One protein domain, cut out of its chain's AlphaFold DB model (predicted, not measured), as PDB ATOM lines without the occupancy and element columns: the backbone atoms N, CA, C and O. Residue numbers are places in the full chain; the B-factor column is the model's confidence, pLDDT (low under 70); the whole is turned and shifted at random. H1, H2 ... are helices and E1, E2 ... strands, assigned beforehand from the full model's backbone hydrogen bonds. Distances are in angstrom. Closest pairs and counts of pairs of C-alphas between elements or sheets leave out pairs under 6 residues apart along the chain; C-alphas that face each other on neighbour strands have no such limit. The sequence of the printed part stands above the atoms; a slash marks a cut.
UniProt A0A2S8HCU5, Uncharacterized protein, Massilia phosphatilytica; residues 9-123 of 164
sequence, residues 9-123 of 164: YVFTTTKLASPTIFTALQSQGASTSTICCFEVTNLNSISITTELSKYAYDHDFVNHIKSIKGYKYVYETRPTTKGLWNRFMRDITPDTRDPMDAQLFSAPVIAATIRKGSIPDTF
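AT A GLANCE: This is residues 9 to 123 of the 164 residues of an uncharacterized protein of Massilia phosphatilytica (UniProt A0A2S8HCU5). A curled sheet of four antiparallel strands, like part of a barrel but not closed, has a short helix, H3, over its strand E3, while two more short helices, H1 and H2, sit side by side towards one end of the model, where residues 55 to 60 stick out. After H3 a long stretch with no named element, residues 93 to 123, loops away and comes back to pair briefly with E2 and E3. The printed part has 115 residues with four named strands and three named helices, in the order E1 E2 E3 H1 H2 E4 H3; across the sheet the strands run E1 E4 E3 E2. The class is mixed, helices and strands, with under half of the residues, 49 of 115, in named elements. The whole is compact, with a radius of gyration of the C-alphas of 14.5 A, and rounded, spanning 37 by 32 by 30 A.

HOW THE PARTS SIT: E1, residues 9 to 12, is an edge strand and the antiparallel neighbour of E4, residues 73 to 79, with N 10 and O 75 2.8 A apart. E2, residues 20 to 27, the other edge strand, forms a hairpin with E3, residues 32 to 40; N 22 and O 38 are 2.7 A apart. E3 bends by 54 degrees at residue 36. E4 is staggered: residues 73 to 76 pair with E1 and residues 78 to 79 with E3, antiparallel, with N 39 and O 78 2.8 A apart. The sheet is strongly twisted. H1, residues 48 to 53, only grazes the sheet with its residues 48 to 51. H2, residues 59 to 67, is not on the sheet; it is close to H1 but not clearly touching, the closest C-alphas, those of Leu 52 and Val 62, being 6.0 A apart, at a shallow tilt of 12 degrees, opposite ways. H3, residues 87 to 92, is on the sheet at a height of 7.5 A and only just over E3, with 3 of its 6 C-alphas there; it runs across the strands, at 78 degrees to E3 on the local plane. The closest C-alphas of E3 and H3 are those of Ile 35 and Met 89, 5.6 A apart. In H1, H2 and H3 every O i to N i+4 pair is within hydrogen-bond range.

IN THESE COORDINATES: E1 begins at C-alpha 9, (43.212, 36.642, 53.251). E2 is 22.2 A long, E3 22.4 A and E4 19.3 A; H2, the longest helix, is 12.1 A. H3 ends at C-alpha 92, (34.933, 37.780, 37.085). Residues 109 to 110 pair antiparallel with residues 23 to 24 of E2, and residues 118 to 119 with residues 32 to 33 of E3.

THE WHOLE: The C-alphas farthest apart, those of Tyr 57 and Phe 123, are 40.5 A apart. The printed part has no cut, and none of the links between named elements is long. The mean pLDDT of the printed part is 85.4; residues 93 to 105 are under 70.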
ATOM      1  N   TYR A   9      42.576  37.457  52.218       91.88
ATOM      2  CA  TYR A   9      43.212  36.642  53.251       91.88
ATOM      3  C   TYR A   9      42.878  35.162  53.095       91.88
ATOM      4  O   TYR A   9      41.807  34.800  52.619       91.88
ATOM      5  N   VAL A  10      43.786  34.310  53.564       94.50
ATOM      6  CA  VAL A  10      43.558  32.876  53.753       94.50
ATOM      7  C   VAL A  10      43.616  32.550  55.235       94.50
ATOM      8  O   VAL A  10      44.615  32.815  55.905       94.50
ATOM      9  N   PHE A  11      42.543  31.931  55.718       95.69
ATOM     10  CA  PHE A  11      42.399  31.403  57.068       95.69
ATOM     11  C   PHE A  11      42.653  29.897  57.030       95.69
ATOM     12  O   PHE A  11      42.032  29.179  56.250       95.69
ATOM     13  N   THR A  12      43.578  29.402  57.848       95.38
ATOM     14  CA  THR A  12      43.987  27.990  57.812       95.38
ATOM     15  C   THR A  12      44.298  27.446  59.202       95.38
ATOM     16  O   THR A  12      44.673  28.178  60.121       95.38
ATOM     17  N   THR A  13      44.144  26.136  59.377       94.62
ATOM     18  CA  THR A  13      44.543  25.402  60.588       94.62
ATOM     19  C   THR A  13      46.010  24.985  60.579       94.62
ATOM     20  O   THR A  13      46.547  24.643  61.633       94.62
ATOM     21  N   THR A  14      46.669  25.051  59.418       93.56
ATOM     22  CA  THR A  14      48.034  24.561  59.207       93.56
ATOM     23  C   THR A  14      48.962  25.706  58.831       93.56
ATOM     24  O   THR A  14      48.662  26.491  57.931       93.56
ATOM     25  N   LYS A  15      50.112  25.789  59.507       96.00
ATOM     26  CA  LYS A  15      51.138  26.787  59.200       96.00
ATOM     27  C   LYS A  15      51.750  26.493  57.831       96.00
ATOM     28  O   LYS A  15      52.137  25.358  57.563       96.00
ATOM     29  N   LEU A  16      51.884  27.517  56.995       96.38
ATOM     30  CA  LEU A  16      52.545  27.382  55.699       96.38
ATOM     31  C   LEU A  16      54.066  27.326  55.868       96.38
ATOM     32  O   LEU A  16      54.651  28.158  56.563       96.38
ATOM     33  N   ALA A  17      54.687  26.340  55.222       96.38
ATOM     34  CA  ALA A  17      56.138  26.141  55.211       96.38
ATOM     35  C   ALA A  17      56.811  26.685  53.938       96.38
ATOM     36  O   ALA A  17      58.024  26.867  53.913       96.38
ATOM     37  N   SER A  18      56.033  26.961  52.891       96.44
ATOM     38  CA  SER A  18      56.507  27.469  51.602       96.44
ATOM     39  C   SER A  18      55.438  28.337  50.936       96.44
ATOM     40  O   SER A  18      54.255  28.222  51.292       96.44
ATOM     41  N   PRO A  19      55.808  29.184  49.954       96.56
ATOM     42  CA  PRO A  19      54.833  29.871  49.119       96.56
ATOM     43  C   PRO A  19      53.826  28.877  48.545       96.56
ATOM     44  O   PRO A  19      54.201  27.779  48.128       96.56
ATOM     45  N   THR A  20      52.546  29.229  48.600       95.88
ATOM     46  CA  THR A  20      51.453  28.287  48.340       95.88
ATOM     47  C   THR A  20      50.370  28.948  47.506       95.88
ATOM     48  O   THR A  20      49.939  30.062  47.807       95.88
ATOM     49  N   ILE A  21      49.913  28.235  46.478       94.00
ATOM     50  CA  ILE A  21      48.768  28.625  45.658       94.00
ATOM     51  C   ILE A  21      47.515  27.950  46.212       94.00
ATOM     52  O   ILE A  21      47.497  26.745  46.464       94.00
ATOM     53  N   PHE A  22      46.466  28.745  46.358       94.00
ATOM     54  CA  PHE A  22      45.150  28.337  46.797       94.00
ATOM     55  C   PHE A  22      44.139  28.453  45.661       94.00
ATOM     56  O   PHE A  22      44.119  29.431  44.906       94.00
ATOM     57  N   THR A  23      43.260  27.459  45.592       92.94
ATOM     58  CA  THR A  23      42.030  27.515  44.805       92.94
ATOM     59  C   THR A  23      40.858  27.706  45.757       92.94
ATOM     60  O   THR A  23      40.703  26.922  46.694       92.94
ATOM     61  N   ALA A  24      40.038  28.726  45.514       91.19
ATOM     62  CA  ALA A  24      38.764  28.903  46.197       91.19
ATOM     63  C   ALA A  24      37.703  27.985  45.586       91.19
ATOM     64  O   ALA A  24      37.691  27.730  44.380       91.19
ATOM     65  N   LEU A  25      36.836  27.463  46.440       91.31
ATOM     66  CA  LEU A  25      35.832  26.466  46.117       91.31
ATOM     67  C   LEU A  25      34.456  27.008  46.490       91.31
ATOM     68  O   LEU A  25      34.276  27.586  47.556       91.31
ATOM     69  N   GLN A  26      33.471  26.782  45.632       85.94
ATOM     70  CA  GLN A  26      32.085  27.143  45.893       85.94
ATOM     71  C   GLN A  26      31.201  25.930  45.625       85.94
ATOM     72  O   GLN A  26      31.073  25.491  44.481       85.94
ATOM     73  N   SER A  27      30.604  25.376  46.680       80.62
ATOM     74  CA  SER A  27      29.678  24.251  46.543       80.62
ATOM     75  C   SER A  27      28.399  24.697  45.828       80.62
ATOM     76  O   SER A  27      27.812  25.722  46.168       80.62
ATOM     77  N   GLN A  28      27.969  23.905  44.849       76.81
ATOM     78  CA  GLN A  28      26.711  24.041  44.110       76.81
ATOM     79  C   GLN A  28      25.845  22.777  44.270       76.81
ATOM     80  O   GLN A  28      25.172  22.332  43.340       76.81
ATOM     81  N   GLY A  29      25.901  22.148  45.447       70.31
ATOM     82  CA  GLY A  29      25.093  20.980  45.805       70.31
ATOM     83  C   GLY A  29      25.635  19.645  45.288       70.31
ATOM     84  O   GLY A  29      25.936  18.783  46.099       70.31
ATOM     85  N   ALA A  30      25.737  19.464  43.966       71.75
ATOM     86  CA  ALA A  30      26.243  18.225  43.344       71.75
ATOM     87  C   ALA A  30      27.616  18.387  42.665       71.75
ATOM     88  O   ALA A  30      28.189  17.430  42.139       71.75
ATOM     89  N   SER A  31      28.119  19.617  42.613       84.00
ATOM     90  CA  SER A  31      29.436  19.942  42.083       84.00
ATOM     91  C   SER A  31      30.001  21.148  42.814       84.00
ATOM     92  O   SER A  31      29.262  21.960  43.370       84.00
ATOM     93  N   THR A  32      31.316  21.284  42.778       88.94
ATOM     94  CA  THR A  32      32.047  22.391  43.372       88.94
ATOM     95  C   THR A  32      32.673  23.216  42.255       88.94
ATOM     96  O   THR A  32      33.542  22.746  41.521       88.94
ATOM     97  N   SER A  33      32.236  24.465  42.122       89.19
ATOM     98  CA  SER A  33      32.876  25.437  41.239       89.19
ATOM     99  C   SER A  33      34.214  25.864  41.823       89.19
ATOM    100  O   SER A  33      34.372  25.964  43.041       89.19
ATOM    101  N   THR A  34      35.190  26.117  40.958       90.31
ATOM    102  CA  THR A  34      36.527  26.535  41.379       90.31
ATOM    103  C   THR A  34      36.830  27.948  40.908       90.31
ATOM    104  O   THR A  34      36.489  28.356  39.795       90.31
ATOM    105  N   ILE A  35      37.530  28.691  41.754       86.81
ATOM    106  CA  ILE A  35      38.006  30.040  41.482       86.81
ATOM    107  C   ILE A  35      39.503  30.028  41.766       86.81
ATOM    108  O   ILE A  35      39.943  29.983  42.915       86.81
ATOM    109  N   CYS A  36      40.294  29.981  40.697       82.50
ATOM    110  CA  CYS A  36      41.741  29.844  40.781       82.50
ATOM    111  C   CYS A  36      42.420  31.049  40.109       82.50
ATOM    112  O   CYS A  36      42.028  31.405  39.000       82.50
ATOM    113  N   CYS A  37      43.459  31.656  40.684       85.69
ATOM    114  CA  CYS A  37      44.140  31.240  41.915       85.69
ATOM    115  C   CYS A  37      44.694  32.429  42.689       85.69
ATOM    116  O   CYS A  37      45.099  33.429  42.093       85.69
ATOM    117  N   PHE A  38      44.795  32.254  44.003       88.62
ATOM    118  CA  PHE A  38      45.440  33.191  44.914       88.62
ATOM    119  C   PHE A  38      46.727  32.582  45.449       88.62
ATOM    120  O   PHE A  38      46.797  31.376  45.654       88.62
ATOM    121  N   GLU A  39      47.741  33.393  45.697       93.00
ATOM    122  CA  GLU A  39      48.998  32.953  46.288       93.00
ATOM    123  C   GLU A  39      49.272  33.637  47.623       93.00
ATOM    124  O   GLU A  39      48.993  34.824  47.811       93.00
ATOM    125  N   VAL A  40      49.858  32.865  48.537       95.25
ATOM    126  CA  VAL A  40      50.565  33.366  49.714       95.25
ATOM    127  C   VAL A  40      52.055  33.257  49.431       95.25
ATOM    128  O   VAL A  40      52.575  32.155  49.251       95.25
ATOM    129  N   THR A  41      52.752  34.388  49.443       95.06
ATOM    130  CA  THR A  41      54.218  34.446  49.330       95.06
ATOM    131  C   THR A  41      54.882  34.859  50.643       95.06
ATOM    132  O   THR A  41      55.981  34.399  50.947       95.06
ATOM    133  N   ASN A  42      54.204  35.665  51.469       95.25
ATOM    134  CA  ASN A  42      54.654  36.009  52.815       95.25
ATOM    135  C   ASN A  42      54.184  34.952  53.829       95.25
ATOM    136  O   ASN A  42      52.999  34.854  54.133       95.25
ATOM    137  N   LEU A  43      55.125  34.181  54.376       96.50
ATOM    138  CA  LEU A  43      54.850  33.066  55.295       96.50
ATOM    139  C   LEU A  43      54.732  33.488  56.766       96.50
ATOM    140  O   LEU A  43      54.609  32.639  57.655       96.50
ATOM    141  N   ASN A  44      54.755  34.790  57.041       95.81
ATOM    142  CA  ASN A  44      54.471  35.312  58.369       95.81
ATOM    143  C   ASN A  44      52.957  35.392  58.559       95.81
ATOM    144  O   ASN A  44      52.292  36.224  57.944       95.81
ATOM    145  N   SER A  45      52.423  34.523  59.421       95.81
ATOM    146  CA  SER A  45      51.015  34.611  59.811       95.81
ATOM    147  C   SER A  45      50.765  35.955  60.487       95.81
ATOM    148  O   SER A  45      51.518  36.354  61.377       95.81
ATOM    149  N   ILE A  46      49.689  36.628  60.100       94.31
ATOM    150  CA  ILE A  46      49.319  37.931  60.648       94.31
ATOM    151  C   ILE A  46      48.407  37.784  61.869       94.31
ATOM    152  O   ILE A  46      47.646  36.823  61.998       94.31
ATOM    153  N   SER A  47      48.464  38.774  62.761       94.12
ATOM    154  CA  SER A  47      47.456  38.967  63.806       94.12
ATOM    155  C   SER A  47      46.237  39.637  63.184       94.12
ATOM    156  O   SER A  47      46.282  40.826  62.860       94.12
ATOM    157  N   ILE A  48      45.140  38.893  63.031       90.12
ATOM    158  CA  ILE A  48      43.934  39.437  62.400       90.12
ATOM    159  C   ILE A  48      43.349  40.608  63.194       90.12
ATOM    160  O   ILE A  48      42.894  41.580  62.608       90.12
ATOM    161  N   THR A  49      43.438  40.587  64.526       90.69
ATOM    162  CA  THR A  49      42.978  41.694  65.376       90.69
ATOM    163  C   THR A  49      43.737  42.982  65.066       90.69
ATOM    164  O   THR A  49      43.135  44.045  64.927       90.69
ATOM    165  N   THR A  50      45.062  42.884  64.925       91.75
ATOM    166  CA  THR A  50      45.910  44.025  64.568       91.75
ATOM    167  C   THR A  50      45.620  44.486  63.144       91.75
ATOM    168  O   THR A  50      45.519  45.686  62.901       91.75
ATOM    169  N   GLU A  51      45.430  43.555  62.213       90.62
ATOM    170  CA  GLU A  51      45.135  43.873  60.819       90.62
ATOM    171  C   GLU A  51      43.801  44.612  60.663       90.62
ATOM    172  O   GLU A  51      43.746  45.668  60.034       90.62
ATOM    173  N   LEU A  52      42.741  44.124  61.309       89.81
ATOM    174  CA  LEU A  52      41.405  44.714  61.235       89.81
ATOM    175  C   LEU A  52      41.329  46.129  61.817       89.81
ATOM    176  O   LEU A  52      40.468  46.903  61.406       89.81
ATOM    177  N   SER A  53      42.246  46.514  62.711       90.88
ATOM    178  CA  SER A  53      42.306  47.892  63.227       90.88
ATOM    179  C   SER A  53      42.540  48.933  62.120       90.88
ATOM    180  O   SER A  53      42.045  50.055  62.215       90.88
ATOM    181  N   LYS A  54      43.210  48.547  61.023       89.31
ATOM    182  CA  LYS A  54      43.448  49.407  59.850       89.31
ATOM    183  C   LYS A  54      42.170  49.710  59.063       89.31
ATOM    184  O   LYS A  54      42.143  50.681  58.310       89.31
ATOM    185  N   TYR A  55      41.139  48.885  59.243       87.75
ATOM    186  CA  TYR A  55      39.861  48.939  58.534       87.75
ATOM    187  C   TYR A  55      38.695  49.188  59.497       87.75
ATOM    188  O   TYR A  55      37.560  48.871  59.176       87.75
ATOM    189  N   ALA A  56      38.949  49.766  60.677       87.00
ATOM    190  CA  ALA A  56      37.928  49.971  61.711       87.00
ATOM    191  C   ALA A  56      36.724  50.826  61.260       87.00
ATOM    192  O   ALA A  56      35.675  50.769  61.893       87.00
ATOM    193  N   TYR A  57      36.874  51.602  60.182       86.62
ATOM    194  CA  TYR A  57      35.799  52.373  59.553       86.62
ATOM    195  C   TYR A  57      34.845  51.517  58.697       86.62
ATOM    196  O   TYR A  57      33.776  51.988  58.324       86.62
ATOM    197  N   ASP A  58      35.241  50.292  58.348       85.44
ATOM    198  CA  ASP A  58      34.503  49.356  57.501       85.44
ATOM    199  C   ASP A  58      33.926  48.237  58.376       85.44
ATOM    200  O   ASP A  58      34.494  47.151  58.519       85.44
ATOM    201  N   HIS A  59      32.828  48.560  59.060       86.88
ATOM    202  CA  HIS A  59      32.232  47.689  60.071       86.88
ATOM    203  C   HIS A  59      31.808  46.335  59.502       86.88
ATOM    204  O   HIS A  59      32.055  45.319  60.147       86.88
ATOM    205  N   ASP A  60      31.244  46.308  58.296       84.19
ATOM    206  CA  ASP A  60      30.771  45.077  57.662       84.19
ATOM    207  C   ASP A  60      31.934  44.133  57.364       84.19
ATOM    208  O   ASP A  60      31.906  42.966  57.756       84.19
ATOM    209  N   PHE A  61      33.010  44.652  56.762       84.94
ATOM    210  CA  PHE A  61      34.225  43.879  56.524       84.94
ATOM    211  C   PHE A  61      34.827  43.353  57.836       84.94
ATOM    212  O   PHE A  61      35.144  42.169  57.956       84.94
ATOM    213  N   VAL A  62      34.964  44.219  58.844       88.62
ATOM    214  CA  VAL A  62      35.536  43.839  60.141       88.62
ATOM    215  C   VAL A  62      34.690  42.774  60.838       88.62
ATOM    216  O   VAL A  62      35.249  41.823  61.391       88.62
ATOM    217  N   ASN A  63      33.366  42.916  60.829       89.06
ATOM    218  CA  ASN A  63      32.448  41.974  61.464       89.06
ATOM    219  C   ASN A  63      32.461  40.626  60.748       89.06
ATOM    220  O   ASN A  63      32.625  39.595  61.401       89.06
ATOM    221  N   HIS A  64      32.407  40.642  59.417       88.44
ATOM    222  CA  HIS A  64      32.487  39.436  58.606       88.44
ATOM    223  C   HIS A  64      33.776  38.653  58.889       88.44
ATOM    224  O   HIS A  64      33.715  37.486  59.268       88.44
ATOM    225  N   ILE A  65      34.947  39.299  58.841       90.25
ATOM    226  CA  ILE A  65      36.218  38.617  59.124       90.25
ATOM    227  C   ILE A  65      36.284  38.091  60.568       90.25
ATOM    228  O   ILE A  65      36.800  36.997  60.811       90.25
ATOM    229  N   LYS A  66      35.745  38.829  61.549       91.62
ATOM    230  CA  LYS A  66      35.681  38.375  62.952       91.62
ATOM    231  C   LYS A  66      34.765  37.169  63.145       91.62
ATOM    232  O   LYS A  66      34.971  36.421  64.107       91.62
ATOM    233  N   SER A  67      33.771  36.995  62.279       92.94
ATOM    234  CA  SER A  67      32.843  35.866  62.328       92.94
ATOM    235  C   SER A  67      33.506  34.543  61.951       92.94
ATOM    236  O   SER A  67      33.077  33.497  62.430       92.94
ATOM    237  N   ILE A  68      34.596  34.582  61.176       94.12
ATOM    238  CA  ILE A  68      35.315  33.380  60.754       94.12
ATOM    239  C   ILE A  68      35.904  32.685  61.993       94.12
ATOM    240  O   ILE A  68      36.574  33.319  62.813       94.12
ATOM    241  N   LYS A  69      35.672  31.378  62.151       95.38
ATOM    242  CA  LYS A  69      36.172  30.542  63.261       95.38
ATOM    243  C   LYS A  69      36.850  29.273  62.750       95.38
ATOM    244  O   LYS A  69      36.683  28.871  61.603       95.38
ATOM    245  N   GLY A  70      37.604  28.627  63.640       94.88
ATOM    246  CA  GLY A  70      38.252  27.333  63.398       94.88
ATOM    247  C   GLY A  70      39.675  27.419  62.842       94.88
ATOM    248  O   GLY A  70      40.371  26.409  62.820       94.88
ATOM    249  N   TYR A  71      40.147  28.603  62.441       95.94
ATOM    250  CA  TYR A  71      41.516  28.796  61.957       95.94
ATOM    251  C   TYR A  71      42.528  28.959  63.099       95.94
ATOM    252  O   TYR A  71      42.185  29.284  64.235       95.94
ATOM    253  N   LYS A  72      43.807  28.758  62.768       96.50
ATOM    254  CA  LYS A  72      44.961  28.996  63.654       96.50
ATOM    255  C   LYS A  72      45.942  30.019  63.089       96.50
ATOM    256  O   LYS A  72      46.653  30.664  63.851       96.50
ATOM    257  N   TYR A  73      45.974  30.161  61.768       97.31
ATOM    258  CA  TYR A  73      46.871  31.054  61.051       97.31
ATOM    259  C   TYR A  73      46.090  31.840  60.003       97.31
ATOM    260  O   TYR A  73      45.095  31.352  59.460       97.31
ATOM    261  N   VAL A  74      46.567  33.048  59.721       96.62
ATOM    262  CA  VAL A  74      45.994  33.945  58.718       96.62
ATOM    263  C   VAL A  74      47.120  34.512  57.876       96.62
ATOM    264  O   VAL A  74      48.142  34.928  58.417       96.62
ATOM    265  N   TYR A  75      46.930  34.547  56.564       96.31
ATOM    266  CA  TYR A  75      47.914  35.058  55.614       96.31
ATOM    267  C   TYR A  75      47.250  36.023  54.642       96.31
ATOM    268  O   TYR A  75      46.138  35.762  54.194       96.31
ATOM    269  N   GLU A  76      47.932  37.114  54.298       92.69
ATOM    270  CA  GLU A  76      47.541  37.956  53.161       92.69
ATOM    271  C   GLU A  76      47.760  37.178  51.858       92.69
ATOM    272  O   GLU A  76      48.774  36.489  51.698       92.69
ATOM    273  N   THR A  77      46.821  37.300  50.924       90.75
ATOM    274  CA  THR A  77      46.911  36.695  49.597       90.75
ATOM    275  C   THR A  77      46.840  37.720  48.489       90.75
ATOM    276  O   THR A  77      46.369  38.846  48.657       90.75
ATOM    277  N   ARG A  78      47.323  37.305  47.319       87.19
ATOM    278  CA  ARG A  78      47.245  38.085  46.086       87.19
ATOM    279  C   ARG A  78      46.792  37.194  44.942       87.19
ATOM    280  O   ARG A  78      47.099  36.001  44.963       87.19
ATOM    281  N   PRO A  79      46.082  37.723  43.939       84.88
ATOM    282  CA  PRO A  79      45.829  36.971  42.721       84.88
ATOM    283  C   PRO A  79      47.150  36.539  42.080       84.88
ATOM    284  O   PRO A  79      48.095  37.319  41.983       84.88
ATOM    285  N   THR A  80      47.204  35.291  41.627       87.19
ATOM    286  CA  THR A  80      48.322  34.772  40.825       87.19
ATOM    287  C   THR A  80      48.390  35.458  39.457       87.19
ATOM    288  O   THR A  80      47.513  36.237  39.083       87.19
ATOM    289  N   THR A  81      49.407  35.144  38.654       84.38
ATOM    290  CA  THR A  81      49.479  35.623  37.267       84.38
ATOM    291  C   THR A  81      48.332  35.069  36.407       84.38
ATOM    292  O   THR A  81      47.916  33.919  36.562       84.38
ATOM    293  N   LYS A  82      47.858  35.859  35.427       81.25
ATOM    294  CA  LYS A  82      46.732  35.498  34.535       81.25
ATOM    295  C   LYS A  82      46.884  34.131  33.841       81.25
ATOM    296  O   LYS A  82      45.884  33.496  33.518       81.25
ATOM    297  N   GLY A  83      48.115  33.654  33.625       82.94
ATOM    298  CA  GLY A  83      48.395  32.344  33.016       82.94
ATOM    299  C   GLY A  83      48.004  31.135  33.880       82.94
ATOM    300  O   GLY A  83      47.875  30.024  33.362       82.94
ATOM    301  N   LEU A  84      47.800  31.338  35.184       83.06
ATOM    302  CA  LEU A  84      47.327  30.311  36.116       83.06
ATOM    303  C   LEU A  84      45.809  30.324  36.291       83.06
ATOM    304  O   LEU A  84      45.248  29.344  36.782       83.06
ATOM    305  N   TRP A  85      45.143  31.396  35.867       87.75
ATOM    306  CA  TRP A  85      43.718  31.576  36.101       87.75
ATOM    307  C   TRP A  85      42.893  30.567  35.314       87.75
ATOM    308  O   TRP A  85      43.201  30.214  34.169       87.75
ATOM    309  N   ASN A  86      41.801  30.110  35.917       85.56
ATOM    310  CA  ASN A  86      40.774  29.394  35.175       85.56
ATOM    311  C   ASN A  86      39.873  30.395  34.418       85.56
ATOM    312  O   ASN A  86      40.037  31.611  34.524       85.56
ATOM    313  N   ARG A  87      38.950  29.889  33.590       84.44
ATOM    314  CA  ARG A  87      38.045  30.750  32.806       84.44
ATOM    315  C   ARG A  87      37.190  31.640  33.707       84.44
ATOM    316  O   ARG A  87      37.110  32.829  33.458       84.44
ATOM    317  N   PHE A  88      36.644  31.076  34.780       79.88
ATOM    318  CA  PHE A  88      35.792  31.807  35.711       79.88
ATOM    319  C   PHE A  88      36.518  33.003  36.349       79.88
ATOM    320  O   PHE A  88      36.026  34.119  36.279       79.88
ATOM    321  N   MET A  89      37.738  32.809  36.864       80.56
ATOM    322  CA  MET A  89      38.554  33.893  37.424       80.56
ATOM    323  C   MET A  89      38.852  34.994  36.395       80.56
ATOM    324  O   MET A  89      38.847  36.171  36.746       80.56
ATOM    325  N   ARG A  90      39.085  34.632  35.125       81.56
ATOM    326  CA  ARG A  90      39.266  35.611  34.039       81.56
ATOM    327  C   ARG A  90      37.999  36.400  33.725       81.56
ATOM    328  O   ARG A  90      38.114  37.560  33.358       81.56
ATOM    329  N   ASP A  91      36.835  35.770  33.841       77.62
ATOM    330  CA  ASP A  91      35.553  36.392  33.509       77.62
ATOM    331  C   ASP A  91      35.067  37.325  34.640       77.62
ATOM    332  O   ASP A  91      34.426  38.337  34.364       77.62
ATOM    333  N   ILE A  92      35.386  37.012  35.905       70.12
ATOM    334  CA  ILE A  92      34.933  37.780  37.085       70.12
ATOM    335  C   ILE A  92      35.947  38.808  37.594       70.12
ATOM    336  O   ILE A  92      35.565  39.727  38.312       70.12
ATOM    337  N   THR A  93      37.232  38.646  37.272       68.94
ATOM    338  CA  THR A  93      38.243  39.660  37.573       68.94
ATOM    339  C   THR A  93      38.265  40.590  36.374       68.94
ATOM    340  O   THR A  93      38.728  40.163  35.312       68.94
ATOM    341  N   PRO A  94      37.744  41.825  36.480       57.19
ATOM    342  CA  PRO A  94      37.743  42.710  35.333       57.19
ATOM    343  C   PRO A  94      39.191  42.985  34.904       57.19
ATOM    344  O   PRO A  94      40.142  42.737  35.649       57.19
ATOM    345  N   ASP A  95      39.381  43.569  33.722       53.94
ATOM    346  CA  ASP A  95      40.665  44.164  33.319       53.94
ATOM    347  C   ASP A  95      40.955  45.444  34.146       53.94
ATOM    348  O   ASP A  95      41.356  46.494  33.637       53.94
ATOM    349  N   THR A  96      40.678  45.397  35.454       44.12
ATOM    350  CA  THR A  96      40.932  46.464  36.403       44.12
ATOM    351  C   THR A  96      42.432  46.636  36.545       44.12
ATOM    352  O   THR A  96      43.199  45.694  36.743       44.12
ATOM    353  N   ARG A  97      42.860  47.898  36.492       47.62
ATOM    354  CA  ARG A  97      44.224  48.308  36.847       47.62
ATOM    355  C   ARG A  97      44.565  47.990  38.311       47.62
ATOM    356  O   ARG A  97      45.734  48.084  38.671       47.62
ATOM    357  N   ASP A  98      43.568  47.614  39.116       50.31
ATOM    358  CA  ASP A  98      43.723  47.138  40.483       50.31
ATOM    359  C   ASP A  98      43.132  45.714  40.641       50.31
ATOM    360  O   ASP A  98      41.908  45.538  40.658       50.31
ATOM    361  N   PRO A  99      43.975  44.669  40.729       50.69
ATOM    362  CA  PRO A  99      43.534  43.299  40.982       50.69
ATOM    363  C   PRO A  99      42.921  43.092  42.381       50.69
ATOM    364  O   PRO A  99      42.413  42.007  42.652       50.69
ATOM    365  N   MET A 100      42.948  44.099  43.263       50.47
ATOM    366  CA  MET A 100      42.333  44.052  44.595       50.47
ATOM    367  C   MET A 100      40.853  44.493  44.608       50.47
ATOM    368  O   MET A 100      40.185  44.327  45.628       50.47
ATOM    369  N   ASP A 101      40.322  45.023  43.498       45.03
ATOM    370  CA  ASP A 101      38.910  45.444  43.386       45.03
ATOM    371  C   ASP A 101      37.940  44.275  43.139       45.03
ATOM    372  O   ASP A 101      36.737  44.402  43.372       45.03
ATOM    373  N   ALA A 102      38.441  43.109  42.722       45.59
ATOM    374  CA  ALA A 102      37.649  41.886  42.631       45.59
ATOM    375  C   ALA A 102      37.483  41.276  44.034       45.59
ATOM    376  O   ALA A 102      38.107  40.269  44.372       45.59
ATOM    377  N   GLN A 103      36.672  41.916  44.882       49.59
ATOM    378  CA  GLN A 103      36.280  41.355  46.174       49.59
ATOM    379  C   GLN A 103      35.393  40.144  45.941       49.59
ATOM    380  O   GLN A 103      34.171  40.226  45.844       49.59
ATOM    381  N   LEU A 104      36.043  38.997  45.830       51.16
ATOM    382  CA  LEU A 104      35.362  37.733  45.933       51.16
ATOM    383  C   LEU A 104      34.928  37.553  47.384       51.16
ATOM    384  O   LEU A 104      35.718  37.711  48.316       51.16
ATOM    385  N   PHE A 105      33.642  37.251  47.518       66.00
ATOM    386  CA  PHE A 105      33.011  36.610  48.658       66.00
ATOM    387  C   PHE A 105      33.962  35.632  49.362       66.00
ATOM    388  O   PHE A 105      34.813  35.001  48.726       66.00
ATOM    389  N   SER A 106      33.805  35.480  50.673       80.44
ATOM    390  CA  SER A 106      34.486  34.414  51.395       80.44
ATOM    391  C   SER A 106      34.147  33.052  50.787       80.44
ATOM    392  O   SER A 106      33.033  32.784  50.330       80.44
ATOM    393  N   ALA A 107      35.161  32.198  50.713       88.25
ATOM    394  CA  ALA A 107      35.031  30.873  50.142       88.25
ATOM    395  C   ALA A 107      35.998  29.911  50.839       88.25
ATOM    396  O   ALA A 107      37.125  30.301  51.171       88.25
ATOM    397  N   PRO A 108      35.612  28.638  51.026       92.50
ATOM    398  CA  PRO A 108      36.549  27.608  51.441       92.50
ATOM    399  C   PRO A 108      37.649  27.451  50.381       92.50
ATOM    400  O   PRO A 108      37.380  27.402  49.182       92.50
ATOM    401  N   VAL A 109      38.905  27.355  50.816       93.75
ATOM    402  CA  VAL A 109      40.070  27.238  49.926       93.75
ATOM    403  C   VAL A 109      40.827  25.939  50.160       93.75
ATOM    404  O   VAL A 109      40.876  25.425  51.277       93.75
ATOM    405  N   ILE A 110      41.486  25.442  49.115       93.94
ATOM    406  CA  ILE A 110      42.424  24.321  49.199       93.94
ATOM    407  C   ILE A 110      43.786  24.721  48.629       93.94
ATOM    408  O   ILE A 110      43.861  25.429  47.624       93.94
ATOM    409  N   ALA A 111      44.864  24.256  49.262       94.06
ATOM    410  CA  ALA A 111      46.248  24.487  48.843       94.06
ATOM    411  C   ALA A 111      46.624  23.635  47.613       94.06
ATOM    412  O   ALA A 111      47.484  22.764  47.684       94.06
ATOM    413  N   ALA A 112      45.937  23.837  46.493       92.19
ATOM    414  CA  ALA A 112      46.191  23.152  45.234       92.19
ATOM    415  C   ALA A 112      45.876  24.075  44.056       92.19
ATOM    416  O   ALA A 112      45.062  24.990  44.174       92.19
ATOM    417  N   THR A 113      46.486  23.810  42.902       91.31
ATOM    418  CA  THR A 113      46.156  24.503  41.648       91.31
ATOM    419  C   THR A 113      45.140  23.678  40.865       91.31
ATOM    420  O   THR A 113      45.500  22.675  40.251       91.31
ATOM    421  N   ILE A 114      43.874  24.102  40.853       90.75
ATOM    422  CA  ILE A 114      42.805  23.417  40.116       90.75
ATOM    423  C   ILE A 114      42.291  24.343  39.013       90.75
ATOM    424  O   ILE A 114      41.564  25.301  39.253       90.75
ATOM    425  N   ARG A 115      42.668  24.048  37.763       86.06
ATOM    426  CA  ARG A 115      42.287  24.872  36.597       86.06
ATOM    427  C   ARG A 115      40.917  24.527  36.006       86.06
ATOM    428  O   ARG A 115      40.391  25.294  35.202       86.06
ATOM    429  N   LYS A 116      40.344  23.373  36.363       88.19
ATOM    430  CA  LYS A 116      38.995  22.971  35.934       88.19
ATOM    431  C   LYS A 116      37.971  23.851  36.638       88.19
ATOM    432  O   LYS A 116      37.998  23.895  37.857       88.19
ATOM    433  N   GLY A 117      37.072  24.504  35.901       86.50
ATOM    434  CA  GLY A 117      36.086  25.434  36.478       86.50
ATOM    435  C   GLY A 117      35.050  24.790  37.406       86.50
ATOM    436  O   GLY A 117      34.468  25.486  38.226       86.50
ATOM    437  N   SER A 118      34.849  23.475  37.312       90.12
ATOM    438  CA  SER A 118      34.021  22.691  38.231       90.12
ATOM    439  C   SER A 118      34.662  21.321  38.465       90.12
ATOM    440  O   SER A 118      35.324  20.773  37.572       90.12
ATOM    441  N   ILE A 119      34.506  20.804  39.680       92.12
ATOM    442  CA  ILE A 119      34.986  19.504  40.155       92.12
ATOM    443  C   ILE A 119      33.879  18.806  40.966       92.12
ATOM    444  O   ILE A 119      32.992  19.482  41.484       92.12
ATOM    445  N   PRO A 120      33.892  17.468  41.093       92.62
ATOM    446  CA  PRO A 120      33.029  16.777  42.056       92.62
ATOM    447  C   PRO A 120      33.364  17.183  43.501       92.62
ATOM    448  O   PRO A 120      34.492  17.581  43.783       92.62
ATOM    449  N   ASP A 121      32.417  17.021  44.429       89.06
ATOM    450  CA  ASP A 121      32.615  17.366  45.853       89.06
ATOM    451  C   ASP A 121      33.677  16.500  46.545       89.06
ATOM    452  O   ASP A 121      34.304  16.927  47.516       89.06
ATOM    453  N   THR A 122      33.903  15.293  46.020       92.81
ATOM    454  CA  THR A 122      35.064  14.456  46.326       92.81
ATOM    455  C   THR A 122      35.990  14.414  45.122       92.81
ATOM    456  O   THR A 122      35.607  13.935  44.057       92.81
ATOM    457  N   PHE A 123      37.222  14.870  45.302       93.31
ATOM    458  CA  PHE A 123      38.225  14.995  44.251       93.31
ATOM    459  C   PHE A 123      39.620  14.654  44.783       93.31
ATOM    460  O   PHE A 123      39.836  14.546  45.988       93.31
TER     461      PHE A 123